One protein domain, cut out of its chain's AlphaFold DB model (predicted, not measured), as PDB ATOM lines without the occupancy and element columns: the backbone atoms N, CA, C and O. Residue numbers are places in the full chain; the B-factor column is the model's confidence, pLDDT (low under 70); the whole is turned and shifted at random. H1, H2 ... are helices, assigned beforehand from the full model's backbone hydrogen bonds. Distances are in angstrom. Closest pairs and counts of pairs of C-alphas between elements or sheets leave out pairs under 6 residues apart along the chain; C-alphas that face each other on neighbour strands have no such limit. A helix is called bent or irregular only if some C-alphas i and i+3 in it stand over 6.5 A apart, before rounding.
ATOM      1  N   PHE A  16     -42.992 -28.941  -0.938       84.25
ATOM      2  CA  PHE A  16     -43.062 -28.130  -2.152       84.25
ATOM      3  C   PHE A  16     -43.120 -26.622  -1.867       84.25
ATOM      4  O   PHE A  16     -42.398 -25.838  -2.490       84.25
ATOM      5  N   GLU A  17     -43.945 -26.205  -0.901       87.56
ATOM      6  CA  GLU A  17     -44.013 -24.810  -0.447       87.56
ATOM      7  C   GLU A  17     -42.670 -24.354   0.132       87.56
ATOM      8  O   GLU A  17     -42.161 -23.297  -0.234       87.56
ATOM      9  N   THR A  18     -42.060 -25.178   0.988       91.06
ATOM     10  CA  THR A  18     -40.773 -24.865   1.626       91.06
ATOM     11  C   THR A  18     -39.640 -24.763   0.599       91.06
ATOM     12  O   THR A  18     -38.817 -23.854   0.687       91.06
ATOM     13  N   LEU A  19     -39.612 -25.652  -0.399       88.75
ATOM     14  CA  LEU A  19     -38.651 -25.616  -1.505       88.75
ATOM     15  C   LEU A  19     -38.862 -24.390  -2.385       88.75
ATOM     16  O   LEU A  19     -37.897 -23.737  -2.768       88.75
ATOM     17  N   THR A  20     -40.113 -24.041  -2.672       88.06
ATOM     18  CA  THR A  20     -40.428 -22.839  -3.443       88.06
ATOM     19  C   THR A  20     -39.944 -21.573  -2.744       88.06
ATOM     20  O   THR A  20     -39.354 -20.718  -3.399       88.06
ATOM     21  N   GLU A  21     -40.135 -21.470  -1.430       91.31
ATOM     22  CA  GLU A  21     -39.628 -20.342  -0.645       91.31
ATOM     23  C   GLU A  21     -38.102 -20.293  -0.616       91.31
ATOM     24  O   GLU A  21     -37.531 -19.221  -0.800       91.31
ATOM     25  N   ALA A  22     -37.445 -21.441  -0.437       90.56
ATOM     26  CA  ALA A  22     -35.989 -21.522  -0.443       90.56
ATOM     27  C   ALA A  22     -35.405 -21.105  -1.803       90.56
ATOM     28  O   ALA A  22     -34.476 -20.306  -1.858       90.56
ATOM     29  N   VAL A  23     -35.980 -21.606  -2.902       88.12
ATOM     30  CA  VAL A  23     -35.550 -21.262  -4.264       88.12
ATOM     31  C   VAL A  23     -35.741 -19.773  -4.538       88.12
ATOM     32  O   VAL A  23     -34.825 -19.130  -5.035       88.12
ATOM     33  N   ASN A  24     -36.894 -19.205  -4.177       88.38
ATOM     34  CA  ASN A  24     -37.134 -17.771  -4.353       88.38
ATOM     35  C   ASN A  24     -36.145 -16.931  -3.531       88.38
ATOM     36  O   ASN A  24     -35.568 -15.995  -4.066       88.38
ATOM     37  N   TYR A  25     -35.878 -17.312  -2.277       90.00
ATOM     38  CA  TYR A  25     -34.894 -16.625  -1.439       90.00
ATOM     39  C   TYR A  25     -33.511 -16.563  -2.104       90.00
ATOM     40  O   TYR A  25     -32.938 -15.482  -2.196       90.00
ATOM     41  N   TYR A  26     -32.994 -17.687  -2.610       88.06
ATOM     42  CA  TYR A  26     -31.673 -17.713  -3.254       88.06
ATOM     43  C   TYR A  26     -31.649 -17.055  -4.631       88.06
ATOM     44  O   TYR A  26     -30.603 -16.586  -5.060       88.06
ATOM     45  N   ILE A  27     -32.780 -16.970  -5.323       85.56
ATOM     46  CA  ILE A  27     -32.855 -16.231  -6.584       85.56
ATOM     47  C   ILE A  27     -32.830 -14.729  -6.347       85.56
ATOM     48  O   ILE A  27     -32.155 -14.024  -7.086       85.56
ATOM     49  N   ASP A  28     -33.539 -14.255  -5.326       84.88
ATOM     50  CA  ASP A  28     -33.661 -12.824  -5.065       84.88
ATOM     51  C   ASP A  28     -32.425 -12.271  -4.327       84.88
ATOM     52  O   ASP A  28     -32.080 -11.107  -4.497       84.88
ATOM     53  N   ASN A  29     -31.746 -13.096  -3.517       85.69
ATOM     54  CA  ASN A  29     -30.606 -12.668  -2.690       85.69
ATOM     55  C   ASN A  29     -29.254 -13.236  -3.161       85.69
ATOM     56  O   ASN A  29     -28.203 -12.707  -2.802       85.69
ATOM     57  N   GLY A  30     -29.253 -14.305  -3.962       83.31
ATOM     58  CA  GLY A  30     -28.043 -15.070  -4.263       83.31
ATOM     59  C   GLY A  30     -27.541 -15.879  -3.069       83.31
ATOM     60  O   GLY A  30     -28.223 -16.030  -2.050       83.31
ATOM     61  N   TRP A  31     -26.333 -16.427  -3.197       84.88
ATOM     62  CA  TRP A  31     -25.646 -17.037  -2.063       84.88
ATOM     63  C   TRP A  31     -25.238 -15.958  -1.043       84.88
ATOM     64  O   TRP A  31     -24.525 -15.020  -1.391       84.88
ATOM     65  N   ASP A  32     -25.701 -16.102   0.203       82.75
ATOM     66  CA  ASP A  32     -25.457 -15.159   1.308       82.75
ATOM     67  C   ASP A  32     -24.498 -15.757   2.353       82.75
ATOM     68  O   ASP A  32     -23.354 -15.332   2.493       82.75
ATOM     69  N   SER A  33     -24.944 -16.791   3.078       87.38
ATOM     70  CA  SER A  33     -24.158 -17.390   4.161       87.38
ATOM     71  C   SER A  33     -24.406 -18.887   4.345       87.38
ATOM     72  O   SER A  33     -25.494 -19.412   4.081       87.38
ATOM     73  N   GLU A  34     -23.409 -19.578   4.906       89.00
ATOM     74  CA  GLU A  34     -23.511 -20.988   5.305       89.00
ATOM     75  C   GLU A  34     -24.676 -21.216   6.285       89.00
ATOM     76  O   GLU A  34     -25.441 -22.175   6.168       89.00
ATOM     77  N   LYS A  35     -24.878 -20.285   7.222       91.06
ATOM     78  CA  LYS A  35     -25.959 -20.359   8.210       91.06
ATOM     79  C   LYS A  35     -27.342 -20.360   7.553       91.06
ATOM     80  O   LYS A  35     -28.217 -21.123   7.977       91.06
ATOM     81  N   ALA A  36     -27.548 -19.538   6.522       89.38
ATOM     82  CA  ALA A  36     -28.793 -19.527   5.758       89.38
ATOM     83  C   ALA A  36     -29.006 -20.865   5.030       89.38
ATOM     84  O   ALA A  36     -30.096 -21.440   5.112       89.38
ATOM     85  N   LEU A  37     -27.948 -21.409   4.417       90.69
ATOM     86  CA  LEU A  37     -27.995 -22.683   3.693       90.69
ATOM     87  C   LEU A  37     -28.377 -23.848   4.606       90.69
ATOM     88  O   LEU A  37     -29.282 -24.626   4.285       90.69
ATOM     89  N   LEU A  38     -27.725 -23.957   5.762       92.56
ATOM     90  CA  LEU A  38     -28.009 -25.004   6.741       92.56
ATOM     91  C   LEU A  38     -29.417 -24.856   7.334       92.56
ATOM     92  O   LEU A  38     -30.118 -25.854   7.517       92.56
ATOM     93  N   SER A  39     -29.876 -23.622   7.565       93.50
ATOM     94  CA  SER A  39     -31.243 -23.353   8.027       93.50
ATOM     95  C   SER A  39     -32.291 -23.824   7.015       93.50
ATOM     96  O   SER A  39     -33.227 -24.541   7.383       93.50
ATOM     97  N   TRP A  40     -32.129 -23.473   5.736       94.06
ATOM     98  CA  TRP A  40     -33.026 -23.915   4.668       94.06
ATOM     99  C   TRP A  40     -32.980 -25.428   4.463       94.06
ATOM    100  O   TRP A  40     -34.034 -26.061   4.401       94.06
ATOM    101  N   SER A  41     -31.787 -26.024   4.482       92.38
ATOM    102  CA  SER A  41     -31.606 -27.480   4.408       92.38
ATOM    103  C   SER A  41     -32.360 -28.202   5.532       92.38
ATOM    104  O   SER A  41     -33.056 -29.187   5.292       92.38
ATOM    105  N   ASN A  42     -32.294 -27.683   6.763       93.06
ATOM    106  CA  ASN A  42     -33.007 -28.267   7.895       93.06
ATOM    107  C   ASN A  42     -34.534 -28.131   7.763       93.06
ATOM    108  O   ASN A  42     -35.266 -29.087   8.022       93.06
ATOM    109  N   LYS A  43     -35.034 -26.971   7.309       92.81
ATOM    110  CA  LYS A  43     -36.471 -26.772   7.038       92.81
ATOM    111  C   LYS A  43     -36.981 -27.765   5.991       92.81
ATOM    112  O   LYS A  43     -38.027 -28.377   6.201       92.81
ATOM    113  N   LEU A  44     -36.225 -27.958   4.910       90.81
ATOM    114  CA  LEU A  44     -36.546 -28.911   3.847       90.81
ATOM    115  C   LEU A  44     -36.547 -30.354   4.353       90.81
ATOM    116  O   LEU A  44     -37.477 -31.102   4.050       90.81
ATOM    117  N   ARG A  45     -35.572 -30.740   5.183       89.88
ATOM    118  CA  ARG A  45     -35.524 -32.071   5.804       89.88
ATOM    119  C   ARG A  45     -36.751 -32.325   6.686       89.88
ATOM    120  O   ARG A  45     -37.407 -33.354   6.545       89.88
ATOM    121  N   ILE A  46     -37.111 -31.368   7.543       89.38
ATOM    122  CA  ILE A  46     -38.300 -31.464   8.407       89.38
ATOM    123  C   ILE A  46     -39.583 -31.565   7.574       89.38
ATOM    124  O   ILE A  46     -40.456 -32.370   7.899       89.38
ATOM    125  N   ALA A  47     -39.715 -30.760   6.517       87.88
ATOM    126  CA  ALA A  47     -40.878 -30.802   5.636       87.88
ATOM    127  C   ALA A  47     -40.974 -32.145   4.890       87.88
ATOM    128  O   ALA A  47     -42.041 -32.753   4.873       87.88
ATOM    129  N   SER A  48     -39.848 -32.662   4.388       83.94
ATOM    130  CA  SER A  48     -39.790 -33.954   3.689       83.94
ATOM    131  C   SER A  48     -40.229 -35.116   4.582       83.94
ATOM    132  O   SER A  48     -41.047 -35.938   4.177       83.94
ATOM    133  N   HIS A  49     -39.745 -35.163   5.829       82.94
ATOM    134  CA  HIS A  49     -40.120 -36.217   6.777       82.94
ATOM    135  C   HIS A  49     -41.617 -36.234   7.113       82.94
ATOM    136  O   HIS A  49     -42.149 -37.292   7.443       82.94
ATOM    137  N   ARG A  50     -42.305 -35.087   7.037       79.62
ATOM    138  CA  ARG A  50     -43.750 -34.997   7.299       79.62
ATOM    139  C   ARG A  50     -44.601 -35.549   6.159       79.62
ATOM    140  O   ARG A  50     -45.711 -35.998   6.419       79.62
ATOM    141  N   GLU A  51     -44.110 -35.486   4.924       72.38
ATOM    142  CA  GLU A  51     -44.884 -35.849   3.728       72.38
ATOM    143  C   GLU A  51     -44.674 -37.282   3.257       72.38
ATOM    144  O   GLU A  51     -45.537 -37.845   2.583       72.38
ATOM    145  N   THR A  52     -43.558 -37.912   3.618       63.59
ATOM    146  CA  THR A  52     -43.348 -39.328   3.309       63.59
ATOM    147  C   THR A  52     -44.401 -40.214   3.993       63.59
ATOM    148  O   THR A  52     -44.508 -40.226   5.217       63.59
ATOM    149  N   ALA A  53     -45.161 -40.973   3.189       58.72
ATOM    150  CA  ALA A  53     -46.293 -41.811   3.612       58.72
ATOM    151  C   ALA A  53     -45.946 -42.834   4.710       58.72
ATOM    152  O   ALA A  53     -44.825 -43.307   4.801       58.72
ATOM    153  N   ASP A  54     -46.905 -43.254   5.526       62.72
ATOM    154  CA  ASP A  54     -46.650 -44.077   6.716       62.72
ATOM    155  C   ASP A  54     -46.260 -45.547   6.404       62.72
ATOM    156  O   ASP A  54     -46.729 -46.155   5.437       62.72
ATOM    157  N   ALA A  55     -45.424 -46.155   7.257       62.94
ATOM    158  CA  ALA A  55     -45.056 -47.577   7.212       62.94
ATOM    159  C   ALA A  55     -46.281 -48.515   7.311       62.94
ATOM    160  O   ALA A  55     -46.224 -49.685   6.911       62.94
ATOM    161  N   ALA A  56     -47.411 -47.988   7.790       69.94
ATOM    162  CA  ALA A  56     -48.705 -48.655   7.800       69.94
ATOM    163  C   ALA A  56     -49.130 -49.189   6.422       69.94
ATOM    164  O   ALA A  56     -49.661 -50.296   6.349       69.94
ATOM    165  N   THR A  57     -48.852 -48.481   5.321       70.19
ATOM    166  CA  THR A  57     -49.252 -48.935   3.975       70.19
ATOM    167  C   THR A  57     -48.567 -50.252   3.596       70.19
ATOM    168  O   THR A  57     -49.216 -51.187   3.123       70.19
ATOM    169  N   THR A  58     -47.269 -50.378   3.877       66.75
ATOM    170  CA  THR A  58     -46.496 -51.607   3.629       66.75
ATOM    171  C   THR A  58     -46.972 -52.757   4.504       66.75
ATOM    172  O   THR A  58     -47.151 -53.878   4.022       66.75
ATOM    173  N   ARG A  59     -47.236 -52.473   5.784       73.19
ATOM    174  CA  ARG A  59     -47.796 -53.447   6.726       73.19
ATOM    175  C   ARG A  59     -49.150 -53.973   6.251       73.19
ATOM    176  O   ARG A  59     -49.349 -55.188   6.226       73.19
ATOM    177  N   ASN A  60     -50.054 -53.084   5.843       79.25
ATOM    178  CA  ASN A  60     -51.379 -53.441   5.334       79.25
ATOM    179  C   ASN A  60     -51.266 -54.327   4.090       79.25
ATOM    180  O   ASN A  60     -51.937 -55.355   4.003       79.25
ATOM    181  N   HIS A  61     -50.363 -53.987   3.170       70.31
ATOM    182  CA  HIS A  61     -50.155 -54.761   1.952       70.31
ATOM    183  C   HIS A  61     -49.652 -56.186   2.225       70.31
ATOM    184  O   HIS A  61     -50.258 -57.155   1.764       70.31
ATOM    185  N   LEU A  62     -48.580 -56.335   3.010       69.31
ATOM    186  CA  LEU A  62     -48.032 -57.654   3.348       69.31
ATOM    187  C   LEU A  62     -49.046 -58.501   4.131       69.31
ATOM    188  O   LEU A  62     -49.178 -59.701   3.885       69.31
ATOM    189  N   THR A  63     -49.826 -57.865   5.010       76.75
ATOM    190  CA  THR A  63     -50.918 -58.522   5.744       76.75
ATOM    191  C   THR A  63     -52.018 -59.017   4.800       76.75
ATOM    192  O   THR A  63     -52.486 -60.147   4.949       76.75
ATOM    193  N   ALA A  64     -52.408 -58.217   3.803       77.81
ATOM    194  CA  ALA A  64     -53.419 -58.594   2.816       77.81
ATOM    195  C   ALA A  64     -52.974 -59.793   1.964       77.81
ATOM    196  O   ALA A  64     -53.760 -60.715   1.737       77.81
ATOM    197  N   ILE A  65     -51.703 -59.828   1.548       69.94
ATOM    198  CA  ILE A  65     -51.171 -60.969   0.797       69.94
ATOM    199  C   ILE A  65     -51.171 -62.238   1.661       69.94
ATOM    200  O   ILE A  65     -51.615 -63.290   1.196       69.94
ATOM    201  N   TYR A  66     -50.726 -62.140   2.919       69.62
ATOM    202  CA  TYR A  66     -50.751 -63.265   3.854       69.62
ATOM    203  C   TYR A  66     -52.163 -63.810   4.052       69.62
ATOM    204  O   TYR A  66     -52.370 -65.019   3.950       69.62
ATOM    205  N   LYS A  67     -53.142 -62.926   4.291       77.06
ATOM    206  CA  LYS A  67     -54.545 -63.318   4.442       77.06
ATOM    207  C   LYS A  67     -55.006 -64.120   3.224       77.06
ATOM    208  O   LYS A  67     -55.389 -65.276   3.369       77.06
ATOM    209  N   ARG A  68     -54.845 -63.562   2.025       76.50
ATOM    210  CA  ARG A  68     -55.306 -64.187   0.782       76.50
ATOM    211  C   ARG A  68     -54.673 -65.560   0.519       76.50
ATOM    212  O   ARG A  68     -55.330 -66.461   0.008       76.50
ATOM    213  N   LEU A  69     -53.386 -65.727   0.826       68.00
ATOM    214  CA  LEU A  69     -52.651 -66.950   0.492       68.00
ATOM    215  C   LEU A  69     -52.729 -68.026   1.569       68.00
ATOM    216  O   LEU A  69     -52.885 -69.198   1.239       68.00
ATOM    217  N   VAL A  70     -52.631 -67.636   2.839       68.50
ATOM    218  CA  VAL A  70     -52.492 -68.566   3.969       68.50
ATOM    219  C   VAL A  70     -53.808 -68.754   4.723       68.50
ATOM    220  O   VAL A  70     -54.102 -69.863   5.175       68.50
ATOM    221  N   ILE A  71     -54.602 -67.692   4.882       73.69
ATOM    222  CA  ILE A  71     -55.890 -67.762   5.589       73.69
ATOM    223  C   ILE A  71     -56.984 -68.220   4.625       73.69
ATOM    224  O   ILE A  71     -57.624 -69.232   4.892       73.69
ATOM    225  N   ASP A  72     -57.118 -67.540   3.487       77.06
ATOM    226  CA  ASP A  72     -58.196 -67.765   2.514       77.06
ATOM    227  C   ASP A  72     -57.891 -68.934   1.551       77.06
ATOM    228  O   ASP A  72     -58.635 -69.195   0.608       77.06
ATOM    229  N   GLY A  73     -56.776 -69.641   1.768       65.44
ATOM    230  CA  GLY A  73     -56.415 -70.848   1.021       65.44
ATOM    231  C   GLY A  73     -55.960 -70.602  -0.419       65.44
ATOM    232  O   GLY A  73     -55.832 -71.557  -1.180       65.44
ATOM    233  N   GLY A  74     -55.672 -69.355  -0.811       68.12
ATOM    234  CA  GLY A  74     -55.212 -69.035  -2.164       68.12
ATOM    235  C   GLY A  74     -53.936 -69.779  -2.571       68.12
ATOM    236  O   GLY A  74     -53.785 -70.118  -3.737       68.12
ATOM    237  N   ALA A  75     -53.052 -70.110  -1.621       65.06
ATOM    238  CA  ALA A  75     -51.847 -70.895  -1.899       65.06
ATOM    239  C   ALA A  75     -52.135 -72.346  -2.333       65.06
ATOM    240  O   ALA A  75     -51.250 -72.981  -2.896       65.06
ATOM    241  N   LEU A  76     -53.342 -72.860  -2.068       64.25
ATOM    242  CA  LEU A  76     -53.767 -74.218  -2.426       64.25
ATOM    243  C   LEU A  76     -54.442 -74.278  -3.804       64.25
ATOM    244  O   LEU A  76     -54.470 -75.339  -4.413       64.25
ATOM    245  N   LYS A  77     -54.990 -73.156  -4.298       65.31
ATOM    246  CA  LYS A  77     -55.714 -73.101  -5.582       65.31
ATOM    247  C   LYS A  77     -54.804 -73.245  -6.800       65.31
ATOM    248  O   LYS A  77     -55.217 -73.835  -7.789       65.31
ATOM    249  N   ASP A  78     -53.586 -72.720  -6.710       59.47
ATOM    250  CA  ASP A  78     -52.637 -72.662  -7.830       59.47
ATOM    251  C   ASP A  78     -51.560 -73.766  -7.746       59.47
ATOM    252  O   ASP A  78     -50.509 -73.672  -8.386       59.47
ATOM    253  N   GLN A  79     -51.770 -74.795  -6.913       56.34
ATOM    254  CA  GLN A  79     -50.799 -75.870  -6.730       56.34
ATOM    255  C   GLN A  79     -51.074 -77.099  -7.607       56.34
ATOM    256  O   GLN A  79     -52.230 -77.489  -7.768       56.34
ATOM    257  N   PRO A  80     -50.015 -77.748  -8.133       58.41
ATOM    258  CA  PRO A  80     -50.149 -79.048  -8.779       58.41
ATOM    259  C   PRO A  80     -50.659 -80.138  -7.817       58.41
ATOM    260  O   PRO A  80     -50.586 -79.997  -6.595       58.41
ATOM    261  N   ALA A  81     -51.194 -81.225  -8.386       59.22
ATOM    262  CA  ALA A  81     -51.921 -82.278  -7.666       59.22
ATOM    263  C   ALA A  81     -51.102 -82.988  -6.570       59.22
ATOM    264  O   ALA A  81     -51.670 -83.475  -5.597       59.22
ATOM    265  N   ASP A  82     -49.775 -83.005  -6.685       62.59
ATOM    266  CA  ASP A  82     -48.846 -83.589  -5.714       62.59
ATOM    267  C   ASP A  82     -48.599 -82.695  -4.463       62.59
ATOM    268  O   ASP A  82     -47.665 -82.931  -3.690       62.59
ATOM    269  N   GLY A  83     -49.418 -81.648  -4.272       61.00
ATOM    270  CA  GLY A  83     -49.052 -80.455  -3.515       61.00
ATOM    271  C   GLY A  83     -49.195 -80.395  -2.023       61.00
ATOM    272  O   GLY A  83     -49.593 -81.336  -1.344       61.00
ATOM    273  N   VAL A  84     -48.801 -79.233  -1.497       63.62
ATOM    274  CA  VAL A  84     -48.983 -78.872  -0.094       63.62
ATOM    275  C   VAL A  84     -50.473 -78.948   0.195       63.62
ATOM    276  O   VAL A  84     -51.242 -78.056  -0.135       63.62
ATOM    277  N   ASN A  85     -50.880 -80.034   0.833       69.12
ATOM    278  CA  ASN A  85     -52.259 -80.222   1.237       69.12
ATOM    279  C   ASN A  85     -52.642 -79.258   2.384       69.12
ATOM    280  O   ASN A  85     -51.796 -78.681   3.081       69.12
ATOM    281  N   ALA A  86     -53.947 -79.096   2.610       70.19
ATOM    282  CA  ALA A  86     -54.480 -78.190   3.630       70.19
ATOM    283  C   ALA A  86     -53.978 -78.507   5.055       70.19
ATOM    284  O   ALA A  86     -53.811 -77.598   5.872       70.19
ATOM    285  N   PHE A  87     -53.702 -79.781   5.352       71.88
ATOM    286  CA  PHE A  87     -53.167 -80.223   6.640       71.88
ATOM    287  C   PHE A  87     -51.735 -79.717   6.868       71.88
ATOM    288  O   PHE A  87     -51.439 -79.133   7.914       71.88
ATOM    289  N   THR A  88     -50.870 -79.856   5.864       66.62
ATOM    290  CA  THR A  88     -49.494 -79.346   5.869       66.62
ATOM    291  C   THR A  88     -49.477 -77.823   5.966       66.62
ATOM    292  O   THR A  88     -48.751 -77.275   6.795       66.62
ATOM    293  N   LEU A  89     -50.346 -77.125   5.221       68.50
ATOM    294  CA  LEU A  89     -50.477 -75.670   5.337       68.50
ATOM    295  C   LEU A  89     -50.890 -75.254   6.755       68.50
ATOM    296  O   LEU A  89     -50.297 -74.336   7.314       68.50
ATOM    297  N   LYS A  90     -51.862 -75.946   7.369       72.94
ATOM    298  CA  LYS A  90     -52.324 -75.674   8.740       72.94
ATOM    299  C   LYS A  90     -51.208 -75.850   9.774       72.94
ATOM    300  O   LYS A  90     -51.106 -75.012  10.667       72.94
ATOM    301  N   LYS A  91     -50.358 -76.874   9.631       72.69
ATOM    302  CA  LYS A  91     -49.174 -77.070  10.486       72.69
ATOM    303  C   LYS A  91     -48.120 -75.976  10.303       72.69
ATOM    304  O   LYS A  91     -47.502 -75.582  11.280       72.69
ATOM    305  N   MET A  92     -47.948 -75.460   9.086       66.50
ATOM    306  CA  MET A  92     -46.964 -74.412   8.773       66.50
ATOM    307  C   MET A  92     -47.431 -72.989   9.120       66.50
ATOM    308  O   MET A  92     -46.606 -72.078   9.170       66.50
ATOM    309  N   LYS A  93     -48.731 -72.767   9.372       70.44
ATOM    310  CA  LYS A  93     -49.294 -71.437   9.690       70.44
ATOM    311  C   LYS A  93     -48.508 -70.659  10.764       70.44
ATOM    312  O   LYS A  93     -48.274 -69.472  10.529       70.44
ATOM    313  N   PRO A  94     -48.085 -71.251  11.900       75.56
ATOM    314  CA  PRO A  94     -47.342 -70.520  12.931       75.56
ATOM    315  C   PRO A  94     -45.997 -69.975  12.436       75.56
ATOM    316  O   PRO A  94     -45.666 -68.818  12.689       75.56
ATOM    317  N   ASP A  95     -45.243 -70.770  11.680       69.94
ATOM    318  CA  ASP A  95     -43.929 -70.365  11.174       69.94
ATOM    319  C   ASP A  95     -44.046 -69.379  10.008       69.94
ATOM    320  O   ASP A  95     -43.304 -68.399   9.937       69.94
ATOM    321  N   LEU A  96     -45.048 -69.562   9.142       68.38
ATOM    322  CA  LEU A  96     -45.391 -68.588   8.102       68.38
ATOM    323  C   LEU A  96     -45.796 -67.237   8.701       68.38
ATOM    324  O   LEU A  96     -45.510 -66.193   8.112       68.38
ATOM    325  N   ARG A  97     -46.437 -67.237   9.877       71.69
ATOM    326  CA  ARG A  97     -46.767 -66.007  10.595       71.69
ATOM    327  C   ARG A  97     -45.519 -65.313  11.142       71.69
ATOM    328  O   ARG A  97     -45.380 -64.110  10.941       71.69
ATOM    329  N   LYS A  98     -44.598 -66.053  11.766       75.25
ATOM    330  CA  LYS A  98     -43.316 -65.500  12.245       75.25
ATOM    331  C   LYS A  98     -42.501 -64.887  11.105       75.25
ATOM    332  O   LYS A  98     -41.967 -63.787  11.236       75.25
ATOM    333  N   GLU A  99     -42.442 -65.569   9.966       70.19
ATOM    334  CA  GLU A  99     -41.719 -65.084   8.790       70.19
ATOM    335  C   GLU A  99     -42.396 -63.853   8.157       70.19
ATOM    336  O   GLU A  99     -41.707 -62.943   7.692       70.19
ATOM    337  N   LEU A 100     -43.732 -63.768   8.188       71.25
ATOM    338  CA  LEU A 100     -44.454 -62.550   7.810       71.25
ATOM    339  C   LEU A 100     -44.040 -61.364   8.689       71.25
ATOM    340  O   LEU A 100     -43.704 -60.308   8.154       71.25
ATOM    341  N   ASP A 101     -44.045 -61.531  10.011       71.31
ATOM    342  CA  ASP A 101     -43.721 -60.452  10.951       71.31
ATOM    343  C   ASP A 101     -42.269 -59.973  10.766       71.31
ATOM    344  O   ASP A 101     -42.019 -58.767  10.650       71.31
ATOM    345  N   ARG A 102     -41.320 -60.906  10.591       75.81
ATOM    346  CA  ARG A 102     -39.918 -60.598  10.251       75.81
ATOM    347  C   ARG A 102     -39.802 -59.747   8.984       75.81
ATOM    348  O   ARG A 102     -38.960 -58.853   8.898       75.81
ATOM    349  N   ARG A 103     -40.634 -60.011   7.980       69.62
ATOM    350  CA  ARG A 103     -40.594 -59.303   6.692       69.62
ATOM    351  C   ARG A 103     -41.307 -57.979   6.709       69.62
ATOM    352  O   ARG A 103     -40.842 -57.061   6.045       69.62
ATOM    353  N   ILE A 104     -42.398 -57.864   7.460       72.81
ATOM    354  CA  ILE A 104     -43.018 -56.571   7.739       72.81
ATOM    355  C   ILE A 104     -41.974 -55.659   8.381       72.81
ATOM    356  O   ILE A 104     -41.809 -54.528   7.926       72.81
ATOM    357  N   PHE A 105     -41.213 -56.169   9.354       75.50
ATOM    358  CA  PHE A 105     -40.106 -55.433   9.956       75.50
ATOM    359  C   PHE A 105     -39.038 -55.051   8.918       75.50
ATOM    360  O   PHE A 105     -38.794 -53.866   8.703       75.50
ATOM    361  N   ALA A 106     -38.474 -56.022   8.192       76.88
ATOM    362  CA  ALA A 106     -37.420 -55.757   7.209       76.88
ATOM    363  C   ALA A 106     -37.857 -54.802   6.080       76.88
ATOM    364  O   ALA A 106     -37.093 -53.932   5.668       76.88
ATOM    365  N   ALA A 107     -39.085 -54.941   5.571       70.94
ATOM    366  CA  ALA A 107     -39.640 -54.052   4.554       70.94
ATOM    367  C   ALA A 107     -39.824 -52.629   5.093       70.94
ATOM    368  O   ALA A 107     -39.504 -51.673   4.394       70.94
ATOM    369  N   SER A 108     -40.301 -52.495   6.332       74.56
ATOM    370  CA  SER A 108     -40.478 -51.193   6.980       74.56
ATOM    371  C   SER A 108     -39.140 -50.483   7.172       74.56
ATOM    372  O   SER A 108     -39.028 -49.308   6.834       74.56
ATOM    373  N   GLU A 109     -38.111 -51.193   7.638       79.31
ATOM    374  CA  GLU A 109     -36.770 -50.625   7.809       79.31
ATOM    375  C   GLU A 109     -36.135 -50.222   6.473       79.31
ATOM    376  O   GLU A 109     -35.601 -49.122   6.349       79.31
ATOM    377  N   LEU A 110     -36.262 -51.049   5.431       79.81
ATOM    378  CA  LEU A 110     -35.760 -50.702   4.097       79.81
ATOM    379  C   LEU A 110     -36.468 -49.484   3.500       79.81
ATOM    380  O   LEU A 110     -35.833 -48.661   2.848       79.81
ATOM    381  N   ILE A 111     -37.774 -49.355   3.725       76.88
ATOM    382  CA  ILE A 111     -38.541 -48.193   3.275       76.88
ATOM    383  C   ILE A 111     -38.088 -46.934   4.009       76.88
ATOM    384  O   ILE A 111     -37.839 -45.919   3.363       76.88
ATOM    385  N   LYS A 112     -37.902 -46.997   5.334       79.69
ATOM    386  CA  LYS A 112     -37.330 -45.881   6.102       79.69
ATOM    387  C   LYS A 112     -35.959 -45.482   5.556       79.69
ATOM    388  O   LYS A 112     -35.738 -44.306   5.289       79.69
ATOM    389  N   LEU A 113     -35.074 -46.453   5.333       84.06
ATOM    390  CA  LEU A 113     -33.726 -46.203   4.824       84.06
ATOM    391  C   LEU A 113     -33.745 -45.554   3.435       84.06
ATOM    392  O   LEU A 113     -33.072 -44.548   3.221       84.06
ATOM    393  N   ASN A 114     -34.536 -46.092   2.505       83.19
ATOM    394  CA  ASN A 114     -34.652 -45.544   1.154       83.19
ATOM    395  C   ASN A 114     -35.180 -44.107   1.170       83.19
ATOM    396  O   ASN A 114     -34.705 -43.277   0.401       83.19
ATOM    397  N   ARG A 115     -36.115 -43.795   2.074       80.06
ATOM    398  CA  ARG A 115     -36.626 -42.429   2.253       80.06
ATOM    399  C   ARG A 115     -35.563 -41.486   2.768       80.06
ATOM    400  O   ARG A 115     -35.406 -40.412   2.202       80.06
ATOM    401  N   THR A 116     -34.817 -41.880   3.799       85.25
ATOM    402  CA  THR A 116     -33.700 -41.072   4.302       85.25
ATOM    403  C   THR A 116     -32.712 -40.775   3.176       85.25
ATOM    404  O   THR A 116     -32.361 -39.621   2.963       85.25
ATOM    405  N   GLN A 117     -32.364 -41.779   2.365       87.06
ATOM    406  CA  GLN A 117     -31.487 -41.587   1.207       87.06
ATOM    407  C   GLN A 117     -32.076 -40.640   0.153       87.06
ATOM    408  O   GLN A 117     -31.342 -39.833  -0.414       87.06
ATOM    409  N   ALA A 118     -33.375 -40.725  -0.143       84.12
ATOM    410  CA  ALA A 118     -34.025 -39.823  -1.093       84.12
ATOM    411  C   ALA A 118     -34.061 -38.377  -0.578       84.12
ATOM    412  O   ALA A 118     -33.782 -37.447  -1.339       84.12
ATOM    413  N   ILE A 119     -34.336 -38.190   0.717       86.56
ATOM    414  CA  ILE A 119     -34.284 -36.884   1.383       86.56
ATOM    415  C   ILE A 119     -32.866 -36.324   1.301       86.56
ATOM    416  O   ILE A 119     -32.686 -35.217   0.803       86.56
ATOM    417  N   ASP A 120     -31.851 -37.085   1.710       89.25
ATOM    418  CA  ASP A 120     -30.467 -36.609   1.708       89.25
ATOM    419  C   ASP A 120     -29.966 -36.291   0.294       89.25
ATOM    420  O   ASP A 120     -29.346 -35.249   0.095       89.25
ATOM    421  N   LYS A 121     -30.319 -37.096  -0.721       89.38
ATOM    422  CA  LYS A 121     -30.029 -36.778  -2.132       89.38
ATOM    423  C   LYS A 121     -30.695 -35.482  -2.585       89.38
ATOM    424  O   LYS A 121     -30.096 -34.710  -3.328       89.38
ATOM    425  N   THR A 122     -31.927 -35.238  -2.153       87.75
ATOM    426  CA  THR A 122     -32.664 -34.013  -2.489       87.75
ATOM    427  C   THR A 122     -32.022 -32.794  -1.833       87.75
ATOM    428  O   THR A 122     -31.798 -31.784  -2.500       87.75
ATOM    429  N   ILE A 123     -31.642 -32.900  -0.555       90.69
ATOM    430  CA  ILE A 123     -30.905 -31.845   0.151       90.69
ATOM    431  C   ILE A 123     -29.540 -31.603  -0.498       90.69
ATOM    432  O   ILE A 123     -29.175 -30.452  -0.711       90.69
ATOM    433  N   GLN A 124     -28.817 -32.656  -0.880       90.00
ATOM    434  CA  GLN A 124     -27.537 -32.539  -1.576       90.00
ATOM    435  C   GLN A 124     -27.684 -31.800  -2.915       90.00
ATOM    436  O   GLN A 124     -26.898 -30.902  -3.203       90.00
ATOM    437  N   ARG A 125     -28.702 -32.132  -3.722       88.62
ATOM    438  CA  ARG A 125     -28.994 -31.420  -4.981       88.62
ATOM    439  C   ARG A 125     -29.332 -29.956  -4.738       88.62
ATOM    440  O   ARG A 125     -28.821 -29.098  -5.447       88.62
ATOM    441  N   PHE A 126     -30.156 -29.677  -3.729       90.19
ATOM    442  CA  PHE A 126     -30.470 -28.310  -3.326       90.19
ATOM    443  C   PHE A 126     -29.203 -27.537  -2.936       90.19
ATOM    444  O   PHE A 126     -28.995 -26.439  -3.434       90.19
ATOM    445  N   GLN A 127     -28.332 -28.113  -2.106       90.06
ATOM    446  CA  GLN A 127     -27.082 -27.471  -1.688       90.06
ATOM    447  C   GLN A 127     -26.128 -27.238  -2.863       90.06
ATOM    448  O   GLN A 127     -25.580 -26.147  -2.983       90.06
ATOM    449  N   GLY A 128     -25.977 -28.225  -3.751       88.44
ATOM    450  CA  GLY A 128     -25.166 -28.088  -4.960       88.44
ATOM    451  C   GLY A 128     -25.694 -26.999  -5.895       88.44
ATOM    452  O   GLY A 128     -24.913 -26.194  -6.399       88.44
ATOM    453  N   TRP A 129     -27.015 -26.908  -6.061       88.69
ATOM    454  CA  TRP A 129     -27.637 -25.821  -6.813       88.69
ATOM    455  C   TRP A 129     -27.415 -24.463  -6.139       88.69
ATOM    456  O   TRP A 129     -26.970 -23.530  -6.790       88.69
ATOM    457  N   VAL A 130     -27.644 -24.340  -4.830       88.44
ATOM    458  CA  VAL A 130     -27.405 -23.076  -4.117       88.44
ATOM    459  C   VAL A 130     -25.946 -22.628  -4.243       88.44
ATOM    460  O   VAL A 130     -25.697 -21.440  -4.416       88.44
ATOM    461  N   SER A 131     -24.982 -23.554  -4.207       84.88
ATOM    462  CA  SER A 131     -23.564 -23.214  -4.396       84.88
ATOM    463  C   SER A 131     -23.206 -22.738  -5.806       84.88
ATOM    464  O   SER A 131     -22.164 -22.112  -5.968       84.88
ATOM    465  N   SER A 132     -24.041 -23.005  -6.817       82.44
ATOM    466  CA  SER A 132     -23.832 -22.497  -8.177       82.44
ATOM    467  C   SER A 132     -24.525 -21.157  -8.444       82.44
ATOM    468  O   SER A 132     -24.310 -20.572  -9.505       82.44
ATOM    469  N   VAL A 133     -25.332 -20.648  -7.505       82.06
ATOM    470  CA  VAL A 133     -25.973 -19.334  -7.624       82.06
ATOM    471  C   VAL A 133     -24.967 -18.241  -7.242       82.06
ATOM    472  O   VAL A 133     -24.477 -18.242  -6.110       82.06
ATOM    473  N   PRO A 134     -24.659 -17.286  -8.139       75.62
ATOM    474  CA  PRO A 134     -23.728 -16.214  -7.818       75.62
ATOM    475  C   PRO A 134     -24.304 -15.259  -6.751       75.62
ATOM    476  O   PRO A 134     -25.527 -15.174  -6.570       75.62
ATOM    477  N   PRO A 135     -23.445 -14.509  -6.035       72.38
ATOM    478  CA  PRO A 135     -23.893 -13.421  -5.170       72.38
ATOM    479  C   PRO A 135     -24.697 -12.399  -5.989       72.38
ATOM    480  O   PRO A 135     -24.243 -11.973  -7.050       72.38
ATOM    481  N   GLY A 136     -25.893 -12.023  -5.526       69.19
ATOM    482  CA  GLY A 136     -26.808 -11.144  -6.274       69.19
ATOM    483  C   GLY A 136     -27.877 -11.861  -7.109       69.19
ATOM    484  O   GLY A 136     -28.699 -11.189  -7.728       69.19
ATOM    485  N   GLY A 137     -27.914 -13.198  -7.087       71.81
ATOM    486  CA  GLY A 137     -29.036 -13.978  -7.614       71.81
ATOM    487  C   GLY A 137     -28.845 -14.502  -9.036       71.81
ATOM    488  O   GLY A 137     -27.796 -14.350  -9.653       71.81
ATOM    489  N   THR A 138     -29.873 -15.167  -9.562       72.69
ATOM    490  CA  THR A 138     -29.880 -15.720 -10.928       72.69
ATOM    491  C   THR A 138     -31.212 -15.440 -11.628       72.69
ATOM    492  O   THR A 138     -32.177 -15.003 -11.003       72.69
ATOM    493  N   ASN A 139     -31.290 -15.665 -12.940       70.06
ATOM    494  CA  ASN A 139     -32.467 -15.321 -13.730       70.06
ATOM    495  C   ASN A 139     -33.684 -16.203 -13.375       70.06
ATOM    496  O   ASN A 139     -33.579 -17.405 -13.133       70.06
ATOM    497  N   ALA A 140     -34.880 -15.611 -13.375       64.06
ATOM    498  CA  ALA A 140     -36.114 -16.275 -12.960       64.06
ATOM    499  C   ALA A 140     -36.561 -17.411 -13.898       64.06
ATOM    500  O   ALA A 140     -37.326 -18.278 -13.469       64.06
ATOM    501  N   ALA A 141     -36.081 -17.419 -15.145       61.16
ATOM    502  CA  ALA A 141     -36.391 -18.441 -16.144       61.16
ATOM    503  C   ALA A 141     -35.968 -19.857 -15.700       61.16
ATOM    504  O   ALA A 141     -36.654 -20.827 -16.017       61.16
ATOM    505  N   ASP A 142     -34.931 -19.973 -14.864       66.69
ATOM    506  CA  ASP A 142     -34.429 -21.265 -14.384       66.69
ATOM    507  C   ASP A 142     -35.255 -21.848 -13.218       66.69
ATOM    508  O   ASP A 142     -35.084 -23.008 -12.841       66.69
ATOM    509  N   ARG A 143     -36.210 -21.092 -12.647       70.44
ATOM    510  CA  ARG A 143     -36.973 -21.485 -11.439       70.44
ATOM    511  C   ARG A 143     -37.656 -22.842 -11.556       70.44
ATOM    512  O   ARG A 143     -37.683 -23.599 -10.588       70.44
ATOM    513  N   VAL A 144     -38.290 -23.111 -12.694       73.56
ATOM    514  CA  VAL A 144     -39.130 -24.306 -12.876       73.56
ATOM    515  C   VAL A 144     -38.264 -25.549 -13.054       73.56
ATOM    516  O   VAL A 144     -38.495 -26.555 -12.382       73.56
ATOM    517  N   GLU A 145     -37.239 -25.455 -13.898       75.88
ATOM    518  CA  GLU A 145     -36.341 -26.572 -14.191       75.88
ATOM    519  C   GLU A 145     -35.533 -26.972 -12.952       75.88
ATOM    520  O   GLU A 145     -35.468 -28.151 -12.601       75.88
ATOM    521  N   GLN A 146     -35.021 -25.992 -12.200       77.06
ATOM    522  CA  GLN A 146     -34.248 -26.266 -10.985       77.06
ATOM    523  C   GLN A 146     -35.104 -26.925  -9.899       77.06
ATOM    524  O   GLN A 146     -34.685 -27.905  -9.280       77.06
ATOM    525  N   LYS A 147     -36.349 -26.463  -9.708       77.44
ATOM    526  CA  LYS A 147     -37.290 -27.119  -8.785       77.44
ATOM    527  C   LYS A 147     -37.522 -28.576  -9.172       77.44
ATOM    528  O   LYS A 147     -37.463 -29.443  -8.305       77.44
ATOM    529  N   ARG A 148     -37.741 -28.861 -10.457       79.06
ATOM    530  CA  ARG A 148     -37.953 -30.229 -10.947       79.06
ATOM    531  C   ARG A 148     -36.722 -31.116 -10.730       79.06
ATOM    532  O   ARG A 148     -36.855 -32.227 -10.218       79.06
ATOM    533  N   GLY A 149     -35.524 -30.614 -11.033       77.50
ATOM    534  CA  GLY A 149     -34.267 -31.336 -10.808       77.50
ATOM    535  C   GLY A 149     -34.017 -31.677  -9.332       77.50
ATOM    536  O   GLY A 149     -33.592 -32.794  -9.002       77.50
ATOM    537  N   ILE A 150     -34.353 -30.749  -8.429       79.62
ATOM    538  CA  ILE A 150     -34.254 -30.954  -6.978       79.62
ATOM    539  C   ILE A 150     -35.293 -31.983  -6.498       79.62
ATOM    540  O   ILE A 150     -34.952 -32.855  -5.700       79.62
ATOM    541  N   MET A 151     -36.528 -31.939  -7.011       75.44
ATOM    542  CA  MET A 151     -37.626 -32.819  -6.577       75.44
ATOM    543  C   MET A 151     -37.542 -34.262  -7.079       75.44
ATOM    544  O   MET A 151     -38.087 -35.147  -6.421       75.44
ATOM    545  N   GLY A 152     -36.862 -34.527  -8.199       72.25
ATOM    546  CA  GLY A 152     -36.970 -35.825  -8.881       72.25
ATOM    547  C   GLY A 152     -36.695 -37.057  -8.001       72.25
ATOM    548  O   GLY A 152     -37.341 -38.083  -8.164       72.25
ATOM    549  N   ALA A 153     -35.795 -36.964  -7.011       65.31
ATOM    550  CA  ALA A 153     -35.516 -38.089  -6.109       65.31
ATOM    551  C   ALA A 153     -36.651 -38.381  -5.103       65.31
ATOM    552  O   ALA A 153     -36.822 -39.532  -4.703       65.31
ATOM    553  N   LEU A 154     -37.421 -37.368  -4.693       69.12
ATOM    554  CA  LEU A 154     -38.581 -37.533  -3.808       69.12
ATOM    555  C   LEU A 154     -39.816 -38.028  -4.568       69.12
ATOM    556  O   LEU A 154     -40.591 -38.809  -4.018       69.12
ATOM    557  N   GLU A 155     -39.984 -37.628  -5.831       71.81
ATOM    558  CA  GLU A 155     -41.095 -38.080  -6.684       71.81
ATOM    559  C   GLU A 155     -41.050 -39.601  -6.925       71.81
ATOM    560  O   GLU A 155     -42.078 -40.286  -6.861       71.81
ATOM    561  N   ASP A 156     -39.849 -40.161  -7.087       71.81
ATOM    562  CA  ASP A 156     -39.635 -41.599  -7.283       71.81
ATOM    563  C   ASP A 156     -39.912 -42.445  -6.024       71.81
ATOM    564  O   ASP A 156     -40.040 -43.675  -6.103       71.81
ATOM    565  N   GLN A 157     -40.055 -41.823  -4.848       69.12
ATOM    566  CA  GLN A 157     -40.158 -42.539  -3.574       69.12
ATOM    567  C   GLN A 157     -41.370 -43.475  -3.522       69.12
ATOM    568  O   GLN A 157     -41.262 -44.617  -3.070       69.12
ATOM    569  N   GLY A 158     -42.520 -43.036  -4.043       66.06
ATOM    570  CA  GLY A 158     -43.724 -43.867  -4.086       66.06
ATOM    571  C   GLY A 158     -43.548 -45.114  -4.961       66.06
ATOM    572  O   GLY A 158     -44.118 -46.170  -4.682       66.06
ATOM    573  N   TYR A 159     -42.745 -45.037  -6.025       68.06
ATOM    574  CA  TYR A 159     -42.389 -46.196  -6.845       68.06
ATOM    575  C   TYR A 159     -41.416 -47.141  -6.120       68.06
ATOM    576  O   TYR A 159     -41.615 -48.359  -6.132       68.06
ATOM    577  N   ILE A 160     -40.409 -46.597  -5.435       68.25
ATOM    578  CA  ILE A 160     -39.429 -47.385  -4.674       68.25
ATOM    579  C   ILE A 160     -40.105 -48.144  -3.526       68.25
ATOM    580  O   ILE A 160     -39.890 -49.349  -3.384       68.25
ATOM    581  N   ASP A 161     -40.968 -47.479  -2.755       66.06
ATOM    582  CA  ASP A 161     -41.701 -48.087  -1.637       66.06
ATOM    583  C   ASP A 161     -42.562 -49.270  -2.116       66.06
ATOM    584  O   ASP A 161     -42.522 -50.360  -1.533       66.06
ATOM    585  N   ARG A 162     -43.263 -49.094  -3.249       67.19
ATOM    586  CA  ARG A 162     -44.014 -50.162  -3.930       67.19
ATOM    587  C   ARG A 162     -43.129 -51.346  -4.295       67.19
ATOM    588  O   ARG A 162     -43.466 -52.493  -4.003       67.19
ATOM    589  N   ARG A 163     -41.980 -51.083  -4.919       72.00
ATOM    590  CA  ARG A 163     -41.049 -52.131  -5.351       72.00
ATOM    591  C   ARG A 163     -40.487 -52.907  -4.164       72.00
ATOM    592  O   ARG A 163     -40.395 -54.130  -4.245       72.00
ATOM    593  N   VAL A 164     -40.142 -52.239  -3.061       69.19
ATOM    594  CA  VAL A 164     -39.667 -52.914  -1.841       69.19
ATOM    595  C   VAL A 164     -40.743 -53.845  -1.296       69.19
ATOM    596  O   VAL A 164     -40.446 -55.008  -1.023       69.19
ATOM    597  N   ALA A 165     -41.988 -53.379  -1.196       64.06
ATOM    598  CA  ALA A 165     -43.096 -54.196  -0.716       64.06
ATOM    599  C   ALA A 165     -43.309 -55.449  -1.591       64.06
ATOM    600  O   ALA A 165     -43.394 -56.559  -1.063       64.06
ATOM    601  N   ILE A 166     -43.286 -55.293  -2.920       65.19
ATOM    602  CA  ILE A 166     -43.402 -56.402  -3.881       65.19
ATOM    603  C   ILE A 166     -42.226 -57.377  -3.750       65.19
ATOM    604  O   ILE A 166     -42.433 -58.580  -3.632       65.19
ATOM    605  N   VAL A 167     -40.983 -56.887  -3.706       67.31
ATOM    606  CA  VAL A 167     -39.783 -57.737  -3.599       67.31
ATOM    607  C   VAL A 167     -39.755 -58.507  -2.278       67.31
ATOM    608  O   VAL A 167     -39.378 -59.681  -2.250       67.31
ATOM    609  N   GLN A 168     -40.161 -57.881  -1.174       67.00
ATOM    610  CA  GLN A 168     -40.252 -58.566   0.116       67.00
ATOM    611  C   GLN A 168     -41.393 -59.591   0.125       67.00
ATOM    612  O   GLN A 168     -41.202 -60.685   0.665       67.00
ATOM    613  N   GLY A 169     -42.490 -59.293  -0.580       58.25
ATOM    614  CA  GLY A 169     -43.552 -60.235  -0.945       58.25
ATOM    615  C   GLY A 169     -43.064 -61.423  -1.797       58.25
ATOM    616  O   GLY A 169     -43.419 -62.571  -1.542       58.25
ATOM    617  N   HIS A 170     -42.175 -61.202  -2.766       59.41
ATOM    618  CA  HIS A 170     -41.591 -62.275  -3.588       59.41
ATOM    619  C   HIS A 170     -40.687 -63.192  -2.768       59.41
ATOM    620  O   HIS A 170     -40.610 -64.401  -2.996       59.41
ATOM    621  N   LYS A 171     -39.977 -62.613  -1.798       61.34
ATOM    622  CA  LYS A 171     -39.104 -63.375  -0.916       61.34
ATOM    623  C   LYS A 171     -39.917 -64.198   0.106       61.34
ATOM    624  O   LYS A 171     -39.352 -65.173   0.596       61.34
ATOM    625  N   THR A 172     -41.176 -63.839   0.440       52.03
ATOM    626  CA  THR A 172     -42.039 -64.566   1.420       52.03
ATOM    627  C   THR A 172     -42.321 -65.998   0.989       52.03
ATOM    628  O   THR A 172     -42.653 -66.837   1.821       52.03
ATOM    629  N   GLY A 173     -42.126 -66.303  -0.295       47.28
ATOM    630  CA  GLY A 173     -42.060 -67.669  -0.787       47.28
ATOM    631  C   GLY A 173     -40.808 -68.385  -0.279       47.28
ATOM    632  O   GLY A 173     -39.787 -68.426  -0.961       47.28
ATOM    633  N   PHE A 174     -40.906 -68.979   0.910       45.34
ATOM    634  CA  PHE A 174     -40.241 -70.243   1.244       45.34
ATOM    635  C   PHE A 174     -38.709 -70.309   1.114       45.34
ATOM    636  O   PHE A 174     -38.151 -71.381   0.871       45.34
ATOM    637  N   LYS A 175     -37.970 -69.211   1.318       38.53
ATOM    638  CA  LYS A 175     -36.504 -69.291   1.370       38.53
ATOM    639  C   LYS A 175     -35.985 -69.678   2.761       38.53
ATOM    640  O   LYS A 175     -35.710 -68.815   3.579       38.53
ATOM    641  N   ARG A 176     -35.731 -70.989   2.888       36.78
ATOM    642  CA  ARG A 176     -34.496 -71.641   3.396       36.78
ATOM    643  C   ARG A 176     -34.619 -72.525   4.648       36.78
ATOM    644  O   ARG A 176     -33.850 -73.472   4.713       36.78
ATOM    645  N   ASP A 177     -35.642 -72.370   5.489       38.59
ATOM    646  CA  ASP A 177     -35.606 -72.999   6.829       38.59
ATOM    647  C   ASP A 177     -36.740 -74.000   7.132       38.59
ATOM    648  O   ASP A 177     -36.996 -74.319   8.288       38.59
ATOM    649  N   PHE A 178     -37.421 -74.538   6.113       40.62
ATOM    650  CA  PHE A 178     -38.423 -75.593   6.311       40.62
ATOM    651  C   PHE A 178     -37.847 -76.962   5.917       40.62
ATOM    652  O   PHE A 178     -37.924 -77.320   4.739       40.62
ATOM    653  N   PRO A 179     -37.298 -77.751   6.863       40.59
ATOM    654  CA  PRO A 179     -36.669 -79.050   6.583       40.59
ATOM    655  C   PRO A 179     -37.621 -80.103   5.982       40.59
ATOM    656  O   PRO A 179     -37.176 -81.163   5.558       40.59
ATOM    657  N   HIS A 180     -38.922 -79.807   5.881       45.00
ATOM    658  CA  HIS A 180     -39.947 -80.688   5.307       45.00
ATOM    659  C   HIS A 180     -40.526 -80.191   3.969       45.00
ATOM    660  O   HIS A 180     -41.558 -80.688   3.525       45.00
ATOM    661  N   PHE A 181     -39.915 -79.187   3.330       43.00
ATOM    662  CA  PHE A 181     -40.460 -78.582   2.113       43.00
ATOM    663  C   PHE A 181     -39.817 -79.156   0.846       43.00
ATOM    664  O   PHE A 181     -38.668 -78.852   0.526       43.00
ATOM    665  N   ASN A 182     -40.567 -79.975   0.101       48.31
ATOM    666  CA  ASN A 182     -40.097 -80.554  -1.157       48.31
ATOM    667  C   ASN A 182     -39.810 -79.426  -2.195       48.31
ATOM    668  O   ASN A 182     -40.669 -78.563  -2.418       48.31
ATOM    669  N   PRO A 183     -38.619 -79.404  -2.838       49.00
ATOM    670  CA  PRO A 183     -38.174 -78.330  -3.736       49.00
ATOM    671  C   PRO A 183     -39.124 -78.002  -4.895       49.00
ATOM    672  O   PRO A 183     -39.148 -76.861  -5.356       49.00
ATOM    673  N   ARG A 184     -39.925 -78.972  -5.350       42.88
ATOM    674  CA  ARG A 184     -40.847 -78.830  -6.490       42.88
ATOM    675  C   ARG A 184     -42.028 -77.888  -6.183       42.88
ATOM    676  O   ARG A 184     -42.428 -77.105  -7.036       42.88
ATOM    677  N   TRP A 185     -42.487 -77.861  -4.929       46.72
ATOM    678  CA  TRP A 185     -43.576 -77.005  -4.411       46.72
ATOM    679  C   TRP A 185     -43.193 -75.553  -4.216       46.72
ATOM    680  O   TRP A 185     -44.040 -74.656  -4.167       46.72
ATOM    681  N   ARG A 186     -41.890 -75.332  -4.073       48.00
ATOM    682  CA  ARG A 186     -41.289 -74.042  -3.773       48.00
ATOM    683  C   ARG A 186     -41.589 -73.030  -4.871       48.00
ATOM    684  O   ARG A 186     -41.969 -71.909  -4.559       48.00
ATOM    685  N   ASN A 187     -41.517 -73.456  -6.129       45.69
ATOM    686  CA  ASN A 187     -41.751 -72.589  -7.281       45.69
ATOM    687  C   ASN A 187     -43.236 -72.236  -7.466       45.69
ATOM    688  O   ASN A 187     -43.539 -71.095  -7.809       45.69
ATOM    689  N   SER A 188     -44.165 -73.155  -7.179       44.22
ATOM    690  CA  SER A 188     -45.609 -72.929  -7.368       44.22
ATOM    691  C   SER A 188     -46.199 -71.953  -6.344       44.22
ATOM    692  O   SER A 188     -46.898 -71.015  -6.715       44.22
ATOM    693  N   VAL A 189     -45.854 -72.091  -5.056       46.19
ATOM    694  CA  VAL A 189     -46.306 -71.144  -4.011       46.19
ATOM    695  C   VAL A 189     -45.667 -69.769  -4.201       46.19
ATOM    696  O   VAL A 189     -46.300 -68.738  -3.969       46.19
ATOM    697  N   GLN A 190     -44.413 -69.742  -4.657       49.53
ATOM    698  CA  GLN A 190     -43.686 -68.513  -4.942       49.53
ATOM    699  C   GLN A 190     -44.280 -67.778  -6.158       49.53
ATOM    700  O   GLN A 190     -44.497 -66.571  -6.073       49.53
ATOM    701  N   MET A 191     -44.660 -68.492  -7.225       43.84
ATOM    702  CA  MET A 191     -45.426 -67.955  -8.364       43.84
ATOM    703  C   MET A 191     -46.803 -67.407  -7.946       43.84
ATOM    704  O   MET A 191     -47.159 -66.294  -8.333       43.84
ATOM    705  N   ALA A 192     -47.558 -68.119  -7.103       47.50
ATOM    706  CA  ALA A 192     -48.874 -67.668  -6.626       47.50
ATOM    707  C   ALA A 192     -48.798 -66.399  -5.747       47.50
ATOM    708  O   ALA A 192     -49.709 -65.560  -5.751       47.50
ATOM    709  N   PHE A 193     -47.692 -66.223  -5.009       47.47
ATOM    710  CA  PHE A 193     -47.369 -64.977  -4.303       47.47
ATOM    711  C   PHE A 193     -47.070 -63.842  -5.299       47.47
ATOM    712  O   PHE A 193     -47.645 -62.761  -5.177       47.47
ATOM    713  N   VAL A 194     -46.248 -64.104  -6.325       46.62
ATOM    714  CA  VAL A 194     -45.862 -63.137  -7.376       46.62
ATOM    715  C   VAL A 194     -47.074 -62.597  -8.141       46.62
ATOM    716  O   VAL A 194     -47.243 -61.378  -8.253       46.62
ATOM    717  N   VAL A 195     -47.947 -63.481  -8.634       46.72
ATOM    718  CA  VAL A 195     -49.125 -63.098  -9.438       46.72
ATOM    719  C   VAL A 195     -50.059 -62.178  -8.649       46.72
ATOM    720  O   VAL A 195     -50.672 -61.258  -9.192       46.72
ATOM    721  N   ALA A 196     -50.134 -62.370  -7.339       46.94
ATOM    722  CA  ALA A 196     -51.061 -61.635  -6.506       46.94
ATOM    723  C   ALA A 196     -50.534 -60.360  -5.879       46.94
ATOM    724  O   ALA A 196     -51.290 -59.397  -5.771       46.94
ATOM    725  N   SER A 197     -49.258 -60.340  -5.491       44.28
ATOM    726  CA  SER A 197     -48.576 -59.098  -5.137       44.28
ATOM    727  C   SER A 197     -48.636 -58.110  -6.308       44.28
ATOM    728  O   SER A 197     -48.842 -56.921  -6.086       44.28
ATOM    729  N   SER A 198     -48.561 -58.615  -7.546       44.84
ATOM    730  CA  SER A 198     -48.678 -57.815  -8.772       44.84
ATOM    731  C   SER A 198     -50.114 -57.344  -9.058       44.84
ATOM    732  O   SER A 198     -50.316 -56.186  -9.415       44.84
ATOM    733  N   ARG A 199     -51.133 -58.199  -8.862       44.38
ATOM    734  CA  ARG A 199     -52.553 -57.849  -9.099       44.38
ATOM    735  C   ARG A 199     -53.139 -56.852  -8.096       44.38
ATOM    736  O   ARG A 199     -54.022 -56.099  -8.475       44.38
ATOM    737  N   LEU A 200     -52.676 -56.836  -6.843       44.91
ATOM    738  CA  LEU A 200     -53.223 -55.941  -5.810       44.91
ATOM    739  C   LEU A 200     -52.731 -54.481  -5.914       44.91
ATOM    740  O   LEU A 200     -53.270 -53.623  -5.223       44.91
ATOM    741  N   TRP A 201     -51.692 -54.211  -6.715       47.53
ATOM    742  CA  TRP A 201     -51.039 -52.894  -6.822       47.53
ATOM    743  C   TRP A 201     -51.047 -52.282  -8.223       47.53
ATOM    744  O   TRP A 201     -50.536 -51.176  -8.395       47.53
TER     745      TRP A 201
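What this domain is: This is residues 16 to 201 of the 210 residues of an uncharacterized protein of Budvicia aquatica (UniProt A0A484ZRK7). Look for a long, slender rod of helices built along one spine, the 47-residue H5. Beside H5 run two rows of helices placed end to end, H2 then H3 and H6 then H7; H1 packs on H2 and H6 towards one end, and H8 with little H4 covers the other end. The printed part has 186 residues with eight named helices, H1 to H8 in chain order, and no named strand: the class is all helix. It is loose, with a radius of gyration of the C-alphas of 23.5 A and spans of 76 by 26 by 23 A.

How they stand to each other: Begin at H5, residues 86 to 132, a hub that touches four helices; it has a kink of 52 degrees near residue 94 and is irregular, C-alphas 91 and 94 being 7.2 A apart. Its residues 119 to 130 touch H2, residues 34 to 51, closest at the C-alphas of Ser 41 and Ile 123, 6.1 A, at a shallow tilt of 28 degrees, opposite ways. Its residues 89 to 108 touch H3, residues 56 to 71, the other hub, closest at the C-alphas of Arg 59 and Ile 104, 5.8 A. H6, residues 140 to 155, is irregular, C-alphas 150 and 153 being 7.3 A apart, and forms a hairpin with H5, closest at the C-alphas of Ala 118 and Ala 153, 5.5 A. H7, residues 157 to 171, touches H5, closest at the C-alphas of Ile 111 and Asp 161, 5.8 A. H1, residues 16 to 29, forms a hairpin with H2, closest at the C-alphas of Thr 18 and Leu 44, 6.3 A; with H2, H3, H5, H6 and H7 it makes a bundle, helices side by side. H8, residues 183 to 199, forms a hairpin with H7, closest at the C-alphas of His 170 and Val 194, 5.8 A. H4, residues 74 to 77, touches H8, closest at the C-alphas of Ala 75 and Val 189, 5.9 A. Every O i to N i+4 pair is within hydrogen-bond range in H1, H2, H3 and H7, against 41 of 43 in H5, 8 of 12 in H6 and 10 of 13 in H8; H4 is too short for such a pair.

Where its parts are: Find C-alpha 86 at (-54.480, -78.190, 3.630); from there H5 runs 64.7 A to C-alpha 132 at (-23.832, -22.497, -8.177). H2 measures 26.1 A, H8 25.6 A and H6 23.2 A. H1 begins at C-alpha 16, (-43.062, -28.130, -2.152).

The domain as a whole: The C-alphas farthest apart are those of Asp 82 and Gly 136, 75.7 A. The printed part has no cut, and the link from H7 to H8, 11 residues, is long. Mean pLDDT of the printed part is 71.3; 80 residues are under 70, among them 73 to 85 and 164 to 201.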